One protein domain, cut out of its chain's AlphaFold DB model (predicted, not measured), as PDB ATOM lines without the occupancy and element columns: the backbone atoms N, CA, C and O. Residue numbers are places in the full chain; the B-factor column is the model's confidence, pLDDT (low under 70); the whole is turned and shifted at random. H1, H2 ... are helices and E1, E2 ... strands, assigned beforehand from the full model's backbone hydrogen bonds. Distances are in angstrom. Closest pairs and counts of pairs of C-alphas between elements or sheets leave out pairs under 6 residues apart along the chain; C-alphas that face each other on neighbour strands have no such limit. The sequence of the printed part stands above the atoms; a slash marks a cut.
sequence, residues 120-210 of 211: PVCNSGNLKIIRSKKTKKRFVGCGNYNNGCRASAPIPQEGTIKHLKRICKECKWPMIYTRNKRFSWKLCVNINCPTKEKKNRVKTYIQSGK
ATOM      1  N   PRO A 120     -32.666 -38.688 -38.008       85.75
ATOM      2  CA  PRO A 120     -33.946 -38.535 -38.698       85.75
ATOM      3  C   PRO A 120     -33.852 -38.764 -40.216       85.75
ATOM      4  O   PRO A 120     -34.870 -38.725 -40.894       85.75
ATOM      5  N   VAL A 121     -32.641 -38.957 -40.761       86.44
ATOM      6  CA  VAL A 121     -32.417 -39.198 -42.197       86.44
ATOM      7  C   VAL A 121     -32.452 -40.689 -42.528       86.44
ATOM      8  O   VAL A 121     -33.071 -41.074 -43.509       86.44
ATOM      9  N   CYS A 122     -31.788 -41.535 -41.732       86.00
ATOM     10  CA  CYS A 122     -31.705 -42.975 -42.006       86.00
ATOM     11  C   CYS A 122     -32.483 -43.849 -41.019       86.00
ATOM     12  O   CYS A 122     -32.573 -45.051 -41.252       86.00
ATOM     13  N   ASN A 123     -32.979 -43.289 -39.907       83.19
ATOM     14  CA  ASN A 123     -33.711 -43.949 -38.811       83.19
ATOM     15  C   ASN A 123     -33.028 -45.162 -38.137       83.19
ATOM     16  O   ASN A 123     -33.503 -45.631 -37.106       83.19
ATOM     17  N   SER A 124     -31.904 -45.631 -38.674       81.62
ATOM     18  CA  SER A 124     -31.121 -46.789 -38.232       81.62
ATOM     19  C   SER A 124     -29.861 -46.390 -37.463       81.62
ATOM     20  O   SER A 124     -29.398 -47.128 -36.601       81.62
ATOM     21  N   GLY A 125     -29.290 -45.221 -37.763       82.94
ATOM     22  CA  GLY A 125     -28.091 -44.713 -37.098       82.94
ATOM     23  C   GLY A 125     -28.394 -43.728 -35.976       82.94
ATOM     24  O   GLY A 125     -29.425 -43.063 -35.984       82.94
ATOM     25  N   ASN A 126     -27.442 -43.559 -35.062       87.56
ATOM     26  CA  ASN A 126     -27.482 -42.538 -34.014       87.56
ATOM     27  C   ASN A 126     -26.570 -41.355 -34.369       87.56
ATOM     28  O   ASN A 126     -25.452 -41.547 -34.854       87.56
ATOM     29  N   LEU A 127     -27.040 -40.129 -34.126       89.31
ATOM     30  CA  LEU A 127     -26.234 -38.915 -34.266       89.31
ATOM     31  C   LEU A 127     -25.288 -38.793 -33.071       89.31
ATOM     32  O   LEU A 127     -25.706 -38.989 -31.931       89.31
ATOM     33  N   LYS A 128     -24.021 -38.457 -33.322       90.12
ATOM     34  CA  LYS A 128     -22.982 -38.272 -32.297       90.12
ATOM     35  C   LYS A 128     -22.163 -37.020 -32.581       90.12
ATOM     36  O   LYS A 128     -22.056 -36.593 -33.733       90.12
ATOM     37  N   ILE A 129     -21.569 -36.437 -31.541       88.38
ATOM     38  CA  ILE A 129     -20.589 -35.356 -31.697       88.38
ATOM     39  C   ILE A 129     -19.234 -35.974 -32.051       88.38
ATOM     40  O   ILE A 129     -18.697 -36.790 -31.311       88.38
ATOM     41  N   ILE A 130     -18.670 -35.569 -33.183       87.19
ATOM     42  CA  ILE A 130     -17.414 -36.076 -33.733       87.19
ATOM     43  C   ILE A 130     -16.427 -34.914 -33.853       87.19
ATOM     44  O   ILE A 130     -16.790 -33.800 -34.232       87.19
ATOM     45  N   ARG A 131     -15.149 -35.168 -33.556       89.06
ATOM     46  CA  ARG A 131     -14.046 -34.242 -33.845       89.06
ATOM     47  C   ARG A 131     -13.236 -34.791 -35.014       89.06
ATOM     48  O   ARG A 131     -12.698 -35.891 -34.944       89.06
ATOM     49  N   SER A 132     -13.166 -34.034 -36.105       87.81
ATOM     50  CA  SER A 132     -12.414 -34.425 -37.301       87.81
ATOM     51  C   SER A 132     -10.926 -34.547 -36.972       87.81
ATOM     52  O   SER A 132     -10.334 -33.587 -36.483       87.81
ATOM     53  N   LYS A 133     -10.297 -35.684 -37.292       89.19
ATOM     54  CA  LYS A 133      -8.841 -35.857 -37.128       89.19
ATOM     55  C   LYS A 133      -8.043 -34.901 -38.025       89.19
ATOM     56  O   LYS A 133      -7.050 -34.340 -37.581       89.19
ATOM     57  N   LYS A 134      -8.525 -34.658 -39.254       90.12
ATOM     58  CA  LYS A 134      -7.868 -33.792 -40.249       90.12
ATOM     59  C   LYS A 134      -7.980 -32.307 -39.904       90.12
ATOM     60  O   LYS A 134      -6.989 -31.594 -39.918       90.12
ATOM     61  N   THR A 135      -9.187 -31.829 -39.599       89.62
ATOM     62  CA  THR A 135      -9.431 -30.383 -39.410       89.62
ATOM     63  C   THR A 135      -9.476 -29.953 -37.947       89.62
ATOM     64  O   THR A 135      -9.587 -28.762 -37.667       89.62
ATOM     65  N   LYS A 136      -9.462 -30.903 -37.002       87.50
ATOM     66  CA  LYS A 136      -9.688 -30.694 -35.559       87.50
ATOM     67  C   LYS A 136     -11.036 -30.030 -35.214       87.50
ATOM     68  O   LYS A 136     -11.312 -29.794 -34.036       87.50
ATOM     69  N   LYS A 137     -11.912 -29.783 -36.198       90.25
ATOM     70  CA  LYS A 137     -13.239 -29.183 -36.006       90.25
ATOM     71  C   LYS A 137     -14.240 -30.205 -35.468       90.25
ATOM     72  O   LYS A 137     -14.188 -31.385 -35.817       90.25
ATOM     73  N   ARG A 138     -15.147 -29.747 -34.607       90.62
ATOM     74  CA  ARG A 138     -16.261 -30.520 -34.044       90.62
ATOM     75  C   ARG A 138     -17.490 -30.408 -34.947       90.62
ATOM     76  O   ARG A 138     -17.783 -29.329 -35.455       90.62
ATOM     77  N   PHE A 139     -18.215 -31.498 -35.130       91.31
ATOM     78  CA  PHE A 139     -19.457 -31.558 -35.900       91.31
ATOM     79  C   PHE A 139     -20.340 -32.683 -35.361       91.31
ATOM     80  O   PHE A 139     -19.884 -33.512 -34.581       91.31
ATOM     81  N   VAL A 140     -21.609 -32.710 -35.751       91.38
ATOM     82  CA  VAL A 140     -22.493 -33.851 -35.505       91.38
ATOM     83  C   VAL A 140     -22.530 -34.710 -36.753       91.38
ATOM     84  O   VAL A 140     -22.684 -34.173 -37.847       91.38
ATOM     85  N   GLY A 141     -22.396 -36.025 -36.595       90.44
ATOM     86  CA  GLY A 141     -22.468 -36.993 -37.688       90.44
ATOM     87  C   GLY A 141     -23.236 -38.249 -37.293       90.44
ATOM     88  O   GLY A 141     -23.303 -38.606 -36.116       90.44
ATOM     89  N   CYS A 142     -23.834 -38.911 -38.281       90.75
ATOM     90  CA  CYS A 142     -24.500 -40.197 -38.097       90.75
ATOM     91  C   CYS A 142     -23.482 -41.342 -37.990       90.75
ATOM     92  O   CYS A 142     -22.596 -41.466 -38.829       90.75
ATOM     93  N   GLY A 143     -23.650 -42.220 -36.996       85.81
ATOM     94  CA  GLY A 143     -22.835 -43.432 -36.848       85.81
ATOM     95  C   GLY A 143     -22.982 -44.422 -38.010       85.81
ATOM     96  O   GLY A 143     -22.053 -45.163 -38.297       85.81
ATOM     97  N   ASN A 144     -24.106 -44.384 -38.734       87.50
ATOM     98  CA  ASN A 144     -24.369 -45.232 -39.902       87.50
ATOM     99  C   ASN A 144     -23.781 -44.666 -41.218       87.50
ATOM    100  O   ASN A 144     -24.353 -44.843 -42.292       87.50
ATOM    101  N   TYR A 145     -22.679 -43.912 -41.135       85.31
ATOM    102  CA  TYR A 145     -22.044 -43.272 -42.294       85.31
ATOM    103  C   TYR A 145     -21.508 -44.294 -43.306       85.31
ATOM    104  O   TYR A 145     -21.678 -44.112 -44.510       85.31
ATOM    105  N   ASN A 146     -20.942 -45.402 -42.819       84.00
ATOM    106  CA  ASN A 146     -20.376 -46.462 -43.662       84.00
ATOM    107  C   ASN A 146     -21.428 -47.155 -44.544       84.00
ATOM    108  O   ASN A 146     -21.092 -47.618 -45.626       84.00
ATOM    109  N   ASN A 147     -22.698 -47.147 -44.131       84.94
ATOM    110  CA  ASN A 147     -23.812 -47.715 -44.899       84.94
ATOM    111  C   ASN A 147     -24.537 -46.653 -45.753       84.94
ATOM    112  O   ASN A 147     -25.693 -46.830 -46.124       84.94
ATOM    113  N   GLY A 148     -23.888 -45.514 -46.030       87.62
ATOM    114  CA  GLY A 148     -24.368 -44.498 -46.973       87.62
ATOM    115  C   GLY A 148     -25.056 -43.276 -46.355       87.62
ATOM    116  O   GLY A 148     -25.407 -42.344 -47.082       87.62
ATOM    117  N   CYS A 149     -25.234 -43.203 -45.030       89.25
ATOM    118  CA  CYS A 149     -25.884 -42.041 -44.416       89.25
ATOM    119  C   CYS A 149     -24.955 -40.815 -44.368       89.25
ATOM    120  O   CYS A 149     -23.951 -40.812 -43.664       89.25
ATOM    121  N   ARG A 150     -25.337 -39.714 -45.027       88.12
ATOM    122  CA  ARG A 150     -24.549 -38.462 -45.065       88.12
ATOM    123  C   ARG A 150     -25.017 -37.376 -44.092       88.12
ATOM    124  O   ARG A 150     -24.613 -36.220 -44.210       88.12
ATOM    125  N   ALA A 151     -25.867 -37.723 -43.125       89.75
ATOM    126  CA  ALA A 151     -26.363 -36.763 -42.146       89.75
ATOM    127  C   ALA A 151     -25.207 -36.208 -41.299       89.75
ATOM    128  O   ALA A 151     -24.622 -36.915 -40.473       89.75
ATOM    129  N   SER A 152     -24.885 -34.933 -41.514       90.31
ATOM    130  CA  SER A 152     -23.869 -34.210 -40.759       90.31
ATOM    131  C   SER A 152     -24.213 -32.728 -40.641       90.31
ATOM    132  O   SER A 152     -24.882 -32.166 -41.508       90.31
ATOM    133  N   ALA A 153     -23.787 -32.093 -39.550       90.69
ATOM    134  CA  ALA A 153     -23.969 -30.661 -39.354       90.69
ATOM    135  C   ALA A 153     -22.837 -30.068 -38.499       90.69
ATOM    136  O   ALA A 153     -22.461 -30.660 -37.481       90.69
ATOM    137  N   PRO A 154     -22.286 -28.897 -38.864       89.75
ATOM    138  CA  PRO A 154     -21.303 -28.214 -38.034       89.75
ATOM    139  C   PRO A 154     -21.948 -27.693 -36.743       89.75
ATOM    140  O   PRO A 154     -23.108 -27.284 -36.724       89.75
ATOM    141  N   ILE A 155     -21.172 -27.669 -35.662       89.81
ATOM    142  CA  ILE A 155     -21.586 -27.128 -34.358       89.81
ATOM    143  C   ILE A 155     -20.595 -26.055 -33.888       89.81
ATOM    144  O   ILE A 155     -19.503 -25.953 -34.459       89.81
ATOM    145  N   PRO A 156     -20.938 -25.235 -32.878       87.31
ATOM    146  CA  PRO A 156     -19.992 -24.288 -32.296       87.31
ATOM    147  C   PRO A 156     -18.678 -24.972 -31.893       87.31
ATOM    148  O   PRO A 156     -18.678 -26.041 -31.283       87.31
ATOM    149  N   GLN A 157     -17.557 -24.370 -32.291       89.06
ATOM    150  CA  GLN A 157     -16.220 -24.955 -32.105       89.06
ATOM    151  C   GLN A 157     -15.657 -24.726 -30.703       89.06
ATOM    152  O   GLN A 157     -14.823 -25.499 -30.232       89.06
ATOM    153  N   GLU A 158     -16.146 -23.684 -30.039       81.88
ATOM    154  CA  GLU A 158     -15.749 -23.270 -28.703       81.88
ATOM    155  C   GLU A 158     -16.906 -23.443 -27.725       81.88
ATOM    156  O   GLU A 158     -18.071 -23.336 -28.111       81.88
ATOM    157  N   GLY A 159     -16.562 -23.654 -26.455       83.00
ATOM    158  CA  GLY A 159     -17.517 -23.800 -25.363       83.00
ATOM    159  C   GLY A 159     -17.864 -25.235 -24.995       83.00
ATOM    160  O   GLY A 159     -17.423 -26.211 -25.612       83.00
ATOM    161  N   THR A 160     -18.660 -25.337 -23.935       83.81
ATOM    162  CA  THR A 160     -19.210 -26.607 -23.451       83.81
ATOM    163  C   THR A 160     -20.509 -26.903 -24.186       83.81
ATOM    164  O   THR A 160     -21.347 -26.015 -24.346       83.81
ATOM    165  N   ILE A 161     -20.668 -28.143 -24.648       85.31
ATOM    166  CA  ILE A 161     -21.868 -28.617 -25.339       85.31
ATOM    167  C   ILE A 161     -22.562 -29.617 -24.420       85.31
ATOM    168  O   ILE A 161     -21.918 -30.530 -23.913       85.31
ATOM    169  N   LYS A 162     -23.868 -29.451 -24.217       83.12
ATOM    170  CA  LYS A 162     -24.715 -30.401 -23.491       83.12
ATOM    171  C   LYS A 162     -25.878 -30.838 -24.375       83.12
ATOM    172  O   LYS A 162     -26.534 -30.002 -25.005       83.12
ATOM    173  N   HIS A 163     -26.144 -32.139 -24.414       83.25
ATOM    174  CA  HIS A 163     -27.327 -32.681 -25.071       83.25
ATOM    175  C   HIS A 163     -28.574 -32.323 -24.248       83.25
ATOM    176  O   HIS A 163     -28.617 -32.559 -23.045       83.25
ATOM    177  N   LEU A 164     -29.591 -31.727 -24.882       82.06
ATOM    178  CA  LEU A 164     -30.831 -31.338 -24.195       82.06
ATOM    179  C   LEU A 164     -31.865 -32.469 -24.100       82.06
ATOM    180  O   LEU A 164     -32.944 -32.221 -23.567       82.06
ATOM    181  N   LYS A 165     -31.583 -33.659 -24.658       81.00
ATOM    182  CA  LYS A 165     -32.529 -34.785 -24.793       81.00
ATOM    183  C   LYS A 165     -33.889 -34.354 -25.374       81.00
ATOM    184  O   LYS A 165     -34.937 -34.884 -25.027       81.00
ATOM    185  N   ARG A 166     -33.879 -33.338 -26.247       82.50
ATOM    186  CA  ARG A 166     -35.063 -32.769 -26.906       82.50
ATOM    187  C   ARG A 166     -34.863 -32.757 -28.407       82.50
ATOM    188  O   ARG A 166     -33.778 -32.440 -28.898       82.50
ATOM    189  N   ILE A 167     -35.945 -33.031 -29.120       86.25
ATOM    190  CA  ILE A 167     -35.990 -33.050 -30.575       86.25
ATOM    191  C   ILE A 167     -36.635 -31.748 -31.072       86.25
ATOM    192  O   ILE A 167     -37.563 -31.219 -30.462       86.25
ATOM    193  N   CYS A 168     -36.125 -31.200 -32.174       86.62
ATOM    194  CA  CYS A 168     -36.725 -30.058 -32.851       86.62
ATOM    195  C   CYS A 168     -38.091 -30.452 -33.430       86.62
ATOM    196  O   CYS A 168     -38.166 -31.390 -34.222       86.62
ATOM    197  N   LYS A 169     -39.147 -29.705 -33.093       86.06
ATOM    198  CA  LYS A 169     -40.521 -29.981 -33.556       86.06
ATOM    199  C   LYS A 169     -40.680 -29.938 -35.081       86.06
ATOM    200  O   LYS A 169     -41.539 -30.613 -35.620       86.06
ATOM    201  N   GLU A 170     -39.827 -29.174 -35.756       86.31
ATOM    202  CA  GLU A 170     -39.943 -28.883 -37.189       86.31
ATOM    203  C   GLU A 170     -39.155 -29.878 -38.040       86.31
ATOM    204  O   GLU A 170     -39.688 -30.513 -38.939       86.31
ATOM    205  N   CYS A 171     -37.863 -30.050 -37.743       84.06
ATOM    206  CA  CYS A 171     -36.984 -30.875 -38.571       84.06
ATOM    207  C   CYS A 171     -36.641 -32.232 -37.948       84.06
ATOM    208  O   CYS A 171     -35.883 -32.982 -38.546       84.06
ATOM    209  N   LYS A 172     -37.126 -32.539 -36.738       85.44
ATOM    210  CA  LYS A 172     -36.860 -33.795 -36.009       85.44
ATOM    211  C   LYS A 172     -35.386 -34.082 -35.676       85.44
ATOM    212  O   LYS A 172     -35.051 -35.166 -35.215       85.44
ATOM    213  N   TRP A 173     -34.493 -33.107 -35.848       88.75
ATOM    214  CA  TRP A 173     -33.103 -33.212 -35.391       88.75
ATOM    215  C   TRP A 173     -32.979 -32.842 -33.912       88.75
ATOM    216  O   TRP A 173     -33.745 -32.005 -33.424       88.75
ATOM    217  N   PRO A 174     -31.981 -33.383 -33.203       88.75
ATOM    218  CA  PRO A 174     -31.777 -33.081 -31.797       88.75
ATOM    219  C   PRO A 174     -31.359 -31.635 -31.536       88.75
ATOM    220  O   PRO A 174     -30.818 -30.927 -32.397       88.75
ATOM    221  N   MET A 175     -31.627 -31.196 -30.309       89.12
ATOM    222  CA  MET A 175     -31.247 -29.889 -29.798       89.12
ATOM    223  C   MET A 175     -30.081 -30.003 -28.822       89.12
ATOM    224  O   MET A 175     -30.034 -30.883 -27.960       89.12
ATOM    225  N   ILE A 176     -29.160 -29.052 -28.930       89.12
ATOM    226  CA  ILE A 176     -28.010 -28.925 -28.040       89.12
ATOM    227  C   ILE A 176     -28.035 -27.573 -27.340       89.12
ATOM    228  O   ILE A 176     -28.531 -26.573 -27.863       89.12
ATOM    229  N   TYR A 177     -27.482 -27.555 -26.138       86.81
ATOM    230  CA  TYR A 177     -27.162 -26.346 -25.406       86.81
ATOM    231  C   TYR A 177     -25.665 -26.106 -25.500       86.81
ATOM    232  O   TYR A 177     -24.884 -27.031 -25.276       86.81
ATOM    233  N   THR A 178     -25.257 -24.879 -25.809       85.19
ATOM    234  CA  THR A 178     -23.840 -24.516 -25.790       85.19
ATOM    235  C   THR A 178     -23.613 -23.281 -24.936       85.19
ATOM    236  O   THR A 178     -24.370 -22.314 -25.041       85.19
ATOM    237  N   ARG A 179     -22.564 -23.311 -24.110       85.19
ATOM    238  CA  ARG A 179     -22.173 -22.212 -23.221       85.19
ATOM    239  C   ARG A 179     -20.710 -21.846 -23.437       85.19
ATOM    240  O   ARG A 179     -19.819 -22.673 -23.219       85.19
ATOM    241  N   ASN A 180     -20.489 -20.582 -23.787       83.12
ATOM    242  CA  ASN A 180     -19.176 -19.946 -23.889       83.12
ATOM    243  C   ASN A 180     -19.073 -18.868 -22.798       83.12
ATOM    244  O   ASN A 180     -20.060 -18.565 -22.130       83.12
ATOM    245  N   LYS A 181     -17.895 -18.252 -22.628       78.69
ATOM    246  CA  LYS A 181     -17.690 -17.190 -21.622       78.69
ATOM    247  C   LYS A 181     -18.643 -15.993 -21.793       78.69
ATOM    248  O   LYS A 181     -18.976 -15.352 -20.809       78.69
ATOM    249  N   ARG A 182     -19.076 -15.702 -23.029       75.94
ATOM    250  CA  ARG A 182     -19.916 -14.534 -23.360       75.94
ATOM    251  C   ARG A 182     -21.405 -14.839 -23.523       75.94
ATOM    252  O   ARG A 182     -22.224 -13.988 -23.214       75.94
ATOM    253  N   PHE A 183     -21.764 -16.020 -24.027       73.75
ATOM    254  CA  PHE A 183     -23.147 -16.330 -24.398       73.75
ATOM    255  C   PHE A 183     -23.489 -17.795 -24.140       73.75
ATOM    256  O   PHE A 183     -22.641 -18.684 -24.252       73.75
ATOM    257  N   SER A 184     -24.766 -18.038 -23.859       81.69
ATOM    258  CA  SER A 184     -25.358 -19.370 -23.823       81.69
ATOM    259  C   SER A 184     -26.589 -19.424 -24.716       81.69
ATOM    260  O   SER A 184     -27.483 -18.590 -24.578       81.69
ATOM    261  N   TRP A 185     -26.672 -20.421 -25.593       83.12
ATOM    262  CA  TRP A 185     -27.825 -20.601 -26.474       83.12
ATOM    263  C   TRP A 185     -28.231 -22.071 -26.598       83.12
ATOM    264  O   TRP A 185     -27.411 -22.988 -26.515       83.12
ATOM    265  N   LYS A 186     -29.535 -22.288 -26.800       86.94
ATOM    266  CA  LYS A 186     -30.123 -23.577 -27.181       86.94
ATOM    267  C   LYS A 186     -30.354 -23.539 -28.685       86.94
ATOM    268  O   LYS A 186     -31.060 -22.651 -29.163       86.94
ATOM    269  N   LEU A 187     -29.780 -24.476 -29.434       86.88
ATOM    270  CA  LEU A 187     -29.960 -24.531 -30.881       86.88
ATOM    271  C   LEU A 187     -30.297 -25.937 -31.373       86.88
ATOM    272  O   LEU A 187     -29.835 -26.941 -30.836       86.88
ATOM    273  N   CYS A 188     -31.096 -25.991 -32.437       88.50
ATOM    274  CA  CYS A 188     -31.223 -27.194 -33.246       88.50
ATOM    275  C   CYS A 188     -29.897 -27.449 -33.973       88.50
ATOM    276  O   CYS A 188     -29.306 -26.513 -34.519       88.50
ATOM    277  N   VAL A 189     -29.440 -28.700 -33.989       88.25
ATOM    278  CA  VAL A 189     -28.184 -29.093 -34.640       88.25
ATOM    279  C   VAL A 189     -28.259 -28.939 -36.159       88.25
ATOM    280  O   VAL A 189     -27.279 -28.535 -36.776       88.25
ATOM    281  N   ASN A 190     -29.423 -29.191 -36.762       87.44
ATOM    282  CA  ASN A 190     -29.591 -29.087 -38.209       87.44
ATOM    283  C   ASN A 190     -29.336 -27.651 -38.690       87.44
ATOM    284  O   ASN A 190     -29.939 -26.696 -38.183       87.44
ATOM    285  N   ILE A 191     -28.436 -27.489 -39.659       83.81
ATOM    286  CA  ILE A 191     -28.174 -26.199 -40.305       83.81
ATOM    287  C   ILE A 191     -29.325 -25.803 -41.237       83.81
ATOM    288  O   ILE A 191     -29.739 -24.649 -41.215       83.81
ATOM    289  N   ASN A 192     -29.942 -26.785 -41.896       82.19
ATOM    290  CA  ASN A 192     -31.073 -26.627 -42.815       82.19
ATOM    291  C   ASN A 192     -32.420 -26.654 -42.073       82.19
ATOM    292  O   ASN A 192     -33.418 -27.164 -42.572       82.19
ATOM    293  N   CYS A 193     -32.449 -26.207 -40.817       83.69
ATOM    294  CA  CYS A 193     -33.690 -26.186 -40.053       83.69
ATOM    295  C   CYS A 193     -34.572 -25.015 -40.531       83.69
ATOM    296  O   CYS A 193     -34.101 -23.875 -40.473       83.69
ATOM    297  N   PRO A 194     -35.854 -25.235 -40.883       80.75
ATOM    298  CA  PRO A 194     -36.746 -24.171 -41.365       80.75
ATOM    299  C   PRO A 194     -36.864 -22.971 -40.409       80.75
ATOM    300  O   PRO A 194     -36.997 -21.820 -40.822       80.75
ATOM    301  N   THR A 195     -36.747 -23.207 -39.098       78.38
ATOM    302  CA  THR A 195     -36.767 -22.134 -38.084       78.38
ATOM    303  C   THR A 195     -35.535 -21.232 -38.118       78.38
ATOM    304  O   THR A 195     -35.612 -20.080 -37.690       78.38
ATOM    305  N   LYS A 196     -34.399 -21.720 -38.631       75.94
ATOM    306  CA  LYS A 196     -33.192 -20.909 -38.842       75.94
ATOM    307  C   LYS A 196     -33.301 -20.073 -40.115       75.94
ATOM    308  O   LYS A 196     -32.912 -18.908 -40.093       75.94
ATOM    309  N   GLU A 197     -33.899 -20.618 -41.172       62.59
ATOM    310  CA  GLU A 197     -34.151 -19.875 -42.414       62.59
ATOM    311  C   GLU A 197     -35.099 -18.695 -42.194       62.59
ATOM    312  O   GLU A 197     -34.800 -17.579 -42.619       62.59
ATOM    313  N   LYS A 198     -36.190 -18.897 -41.440       57.50
ATOM    314  CA  LYS A 198     -37.126 -17.816 -41.084       57.50
ATOM    315  C   LYS A 198     -36.436 -16.685 -40.306       57.50
ATOM    316  O   LYS A 198     -36.669 -15.518 -40.597       57.50
ATOM    317  N   LYS A 199     -35.523 -16.999 -39.375       59.19
ATOM    318  CA  LYS A 199     -34.753 -15.982 -38.628       59.19
ATOM    319  C   LYS A 199     -33.773 -15.196 -39.501       59.19
ATOM    320  O   LYS A 199     -33.594 -14.003 -39.267       59.19
ATOM    321  N   ASN A 200     -33.148 -15.839 -40.486       56.78
ATOM    322  CA  ASN A 200     -32.256 -15.151 -41.421       56.78
ATOM    323  C   ASN A 200     -33.036 -14.252 -42.388       56.78
ATOM    324  O   ASN A 200     -32.616 -13.118 -42.595       56.78
ATOM    325  N   ARG A 201     -34.200 -14.699 -42.888       46.62
ATOM    326  CA  ARG A 201     -35.086 -13.889 -43.747       46.62
ATOM    327  C   ARG A 201     -35.633 -12.642 -43.042       46.62
ATOM    328  O   ARG A 201     -35.690 -11.578 -43.644       46.62
ATOM    329  N   VAL A 202     -35.988 -12.743 -41.758       50.66
ATOM    330  CA  VAL A 202     -36.440 -11.578 -40.971       50.66
ATOM    331  C   VAL A 202     -35.301 -10.570 -40.753       50.66
ATOM    332  O   VAL A 202     -35.528  -9.366 -40.810       50.66
ATOM    333  N   LYS A 203     -34.054 -11.031 -40.565       47.00
ATOM    334  CA  LYS A 203     -32.889 -10.136 -40.444       47.00
ATOM    335  C   LYS A 203     -32.566  -9.398 -41.743       47.00
ATOM    336  O   LYS A 203     -32.242  -8.216 -41.673       47.00
ATOM    337  N   THR A 204     -32.663 -10.056 -42.898       48.19
ATOM    338  CA  THR A 204     -32.431  -9.398 -44.191       48.19
ATOM    339  C   THR A 204     -33.509  -8.366 -44.513       48.19
ATOM    340  O   THR A 204     -33.151  -7.275 -44.937       48.19
ATOM    341  N   TYR A 205     -34.788  -8.635 -44.215       47.00
ATOM    342  CA  TYR A 205     -35.874  -7.656 -44.403       47.00
ATOM    343  C   TYR A 205     -35.712  -6.389 -43.541       47.00
ATOM    344  O   TYR A 205     -35.938  -5.279 -44.016       47.00
ATOM    345  N   ILE A 206     -35.270  -6.530 -42.284       52.12
ATOM    346  CA  ILE A 206     -35.015  -5.383 -41.391       52.12
ATOM    347  C   ILE A 206     -33.783  -4.573 -41.843       52.12
ATOM    348  O   ILE A 206     -33.724  -3.365 -41.625       52.12
ATOM    349  N   GLN A 207     -32.799  -5.211 -42.486       47.44
ATOM    350  CA  GLN A 207     -31.626  -4.526 -43.043       47.44
ATOM    351  C   GLN A 207     -31.922  -3.811 -44.370       47.44
ATOM    352  O   GLN A 207     -31.315  -2.778 -44.637       47.44
ATOM    353  N   SER A 208     -32.860  -4.314 -45.177       48.66
ATOM    354  CA  SER A 208     -33.271  -3.685 -46.440       48.66
ATOM    355  C   SER A 208     -34.282  -2.543 -46.272       48.66
ATOM    356  O   SER A 208     -34.393  -1.722 -47.168       48.66
ATOM    357  N   GLY A 209     -34.992  -2.461 -45.140       48.62
ATOM    358  CA  GLY A 209     -35.947  -1.383 -44.826       48.62
ATOM    359  C   GLY A 209     -35.349  -0.160 -44.112       48.62
ATOM    360  O   GLY A 209     -36.090   0.610 -43.511       48.62
ATOM    361  N   LYS A 210     -34.016  -0.012 -44.107       45.00
ATOM    362  CA  LYS A 210     -33.274   1.132 -43.529       45.00
ATOM    363  C   LYS A 210     -32.565   1.992 -44.592       45.00
ATOM    364  O   LYS A 210     -31.575   2.652 -44.280       45.00
TER     365      LYS A 210
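AT A GLANCE: This is residues 120 to 210 of the 211 residues of a protein of uncultured marine crenarchaeote AD1000-23-H12 (UniProt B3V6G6). Two small sheets of three strands each, one built from E1, E2 and E3 and the next from E4, E5 and E6, make two lobes of the body, and from it the helix H1 sticks out with its residues 197 to 208, followed by 209 and 210. Each sheet is a meander, three strands in a row, each the antiparallel neighbour of the one before. The printed part has 91 residues with six named strands and then one named helix, in the order E1 E2 E3 E4 E5 E6 H1, and its class is mixed, helices and strands. The whole is only just loose, close to compact, with a radius of gyration of the C-alphas of 15.0 A, and it is elongated, spanning 49 by 30 by 27 A.

HOW THE PARTS SIT: E1, residues 126 to 131, and E2, residues 138 to 142, form an antiparallel hairpin, with N 130 and O 139 at 2.8 A. E2 and E3, residues 152 to 154, form a hairpin too, with N 140 and O 153 at 2.8 A; E2 is the inner strand. A tight link leads to E4, residues 160 to 167, which is apart from E3 and bends by 51 degrees at residue 164. E4 and E5, residues 174 to 179, form a hairpin, with N 162 and O 177 at 2.8 A. E5 and E6, residues 184 to 188, form another, with N 176 and O 187 at 2.9 A; E5 is the inner strand here. E1 and E5 are only just apart, their closest C-alphas 8.4 A from each other. After a tight link comes H1, residues 194 to 208, which is on neither sheet; 10 of its 11 O i to N i+4 pairs are within hydrogen-bond range.

IN THESE COORDINATES: E1 begins at C-alpha 126, (-27.482, -42.538, -34.014), and measures 15.8 A from first to last C-alpha. E2 measures 13.3 A and E3 7.1 A. E4, the longest strand with 8 residues, measures 19.3 A and begins at C-alpha 160, (-19.210, -26.607, -23.451). E5 measures 16.8 A and E6 13.6 A. H1 measures 21.4 A and ends at C-alpha 208, (-33.271, -3.685, -46.440).

THE WHOLE: The two C-alphas farthest apart are those of Asn 147 and Lys 210, 49.8 A. Without residues 197 to 210, which stand free, the body of 77 residues spans 40 by 33 by 20 A. The printed part has no cut and no long link. The mean pLDDT of the printed part is 80.6, and residues 197 to 210 are under 70.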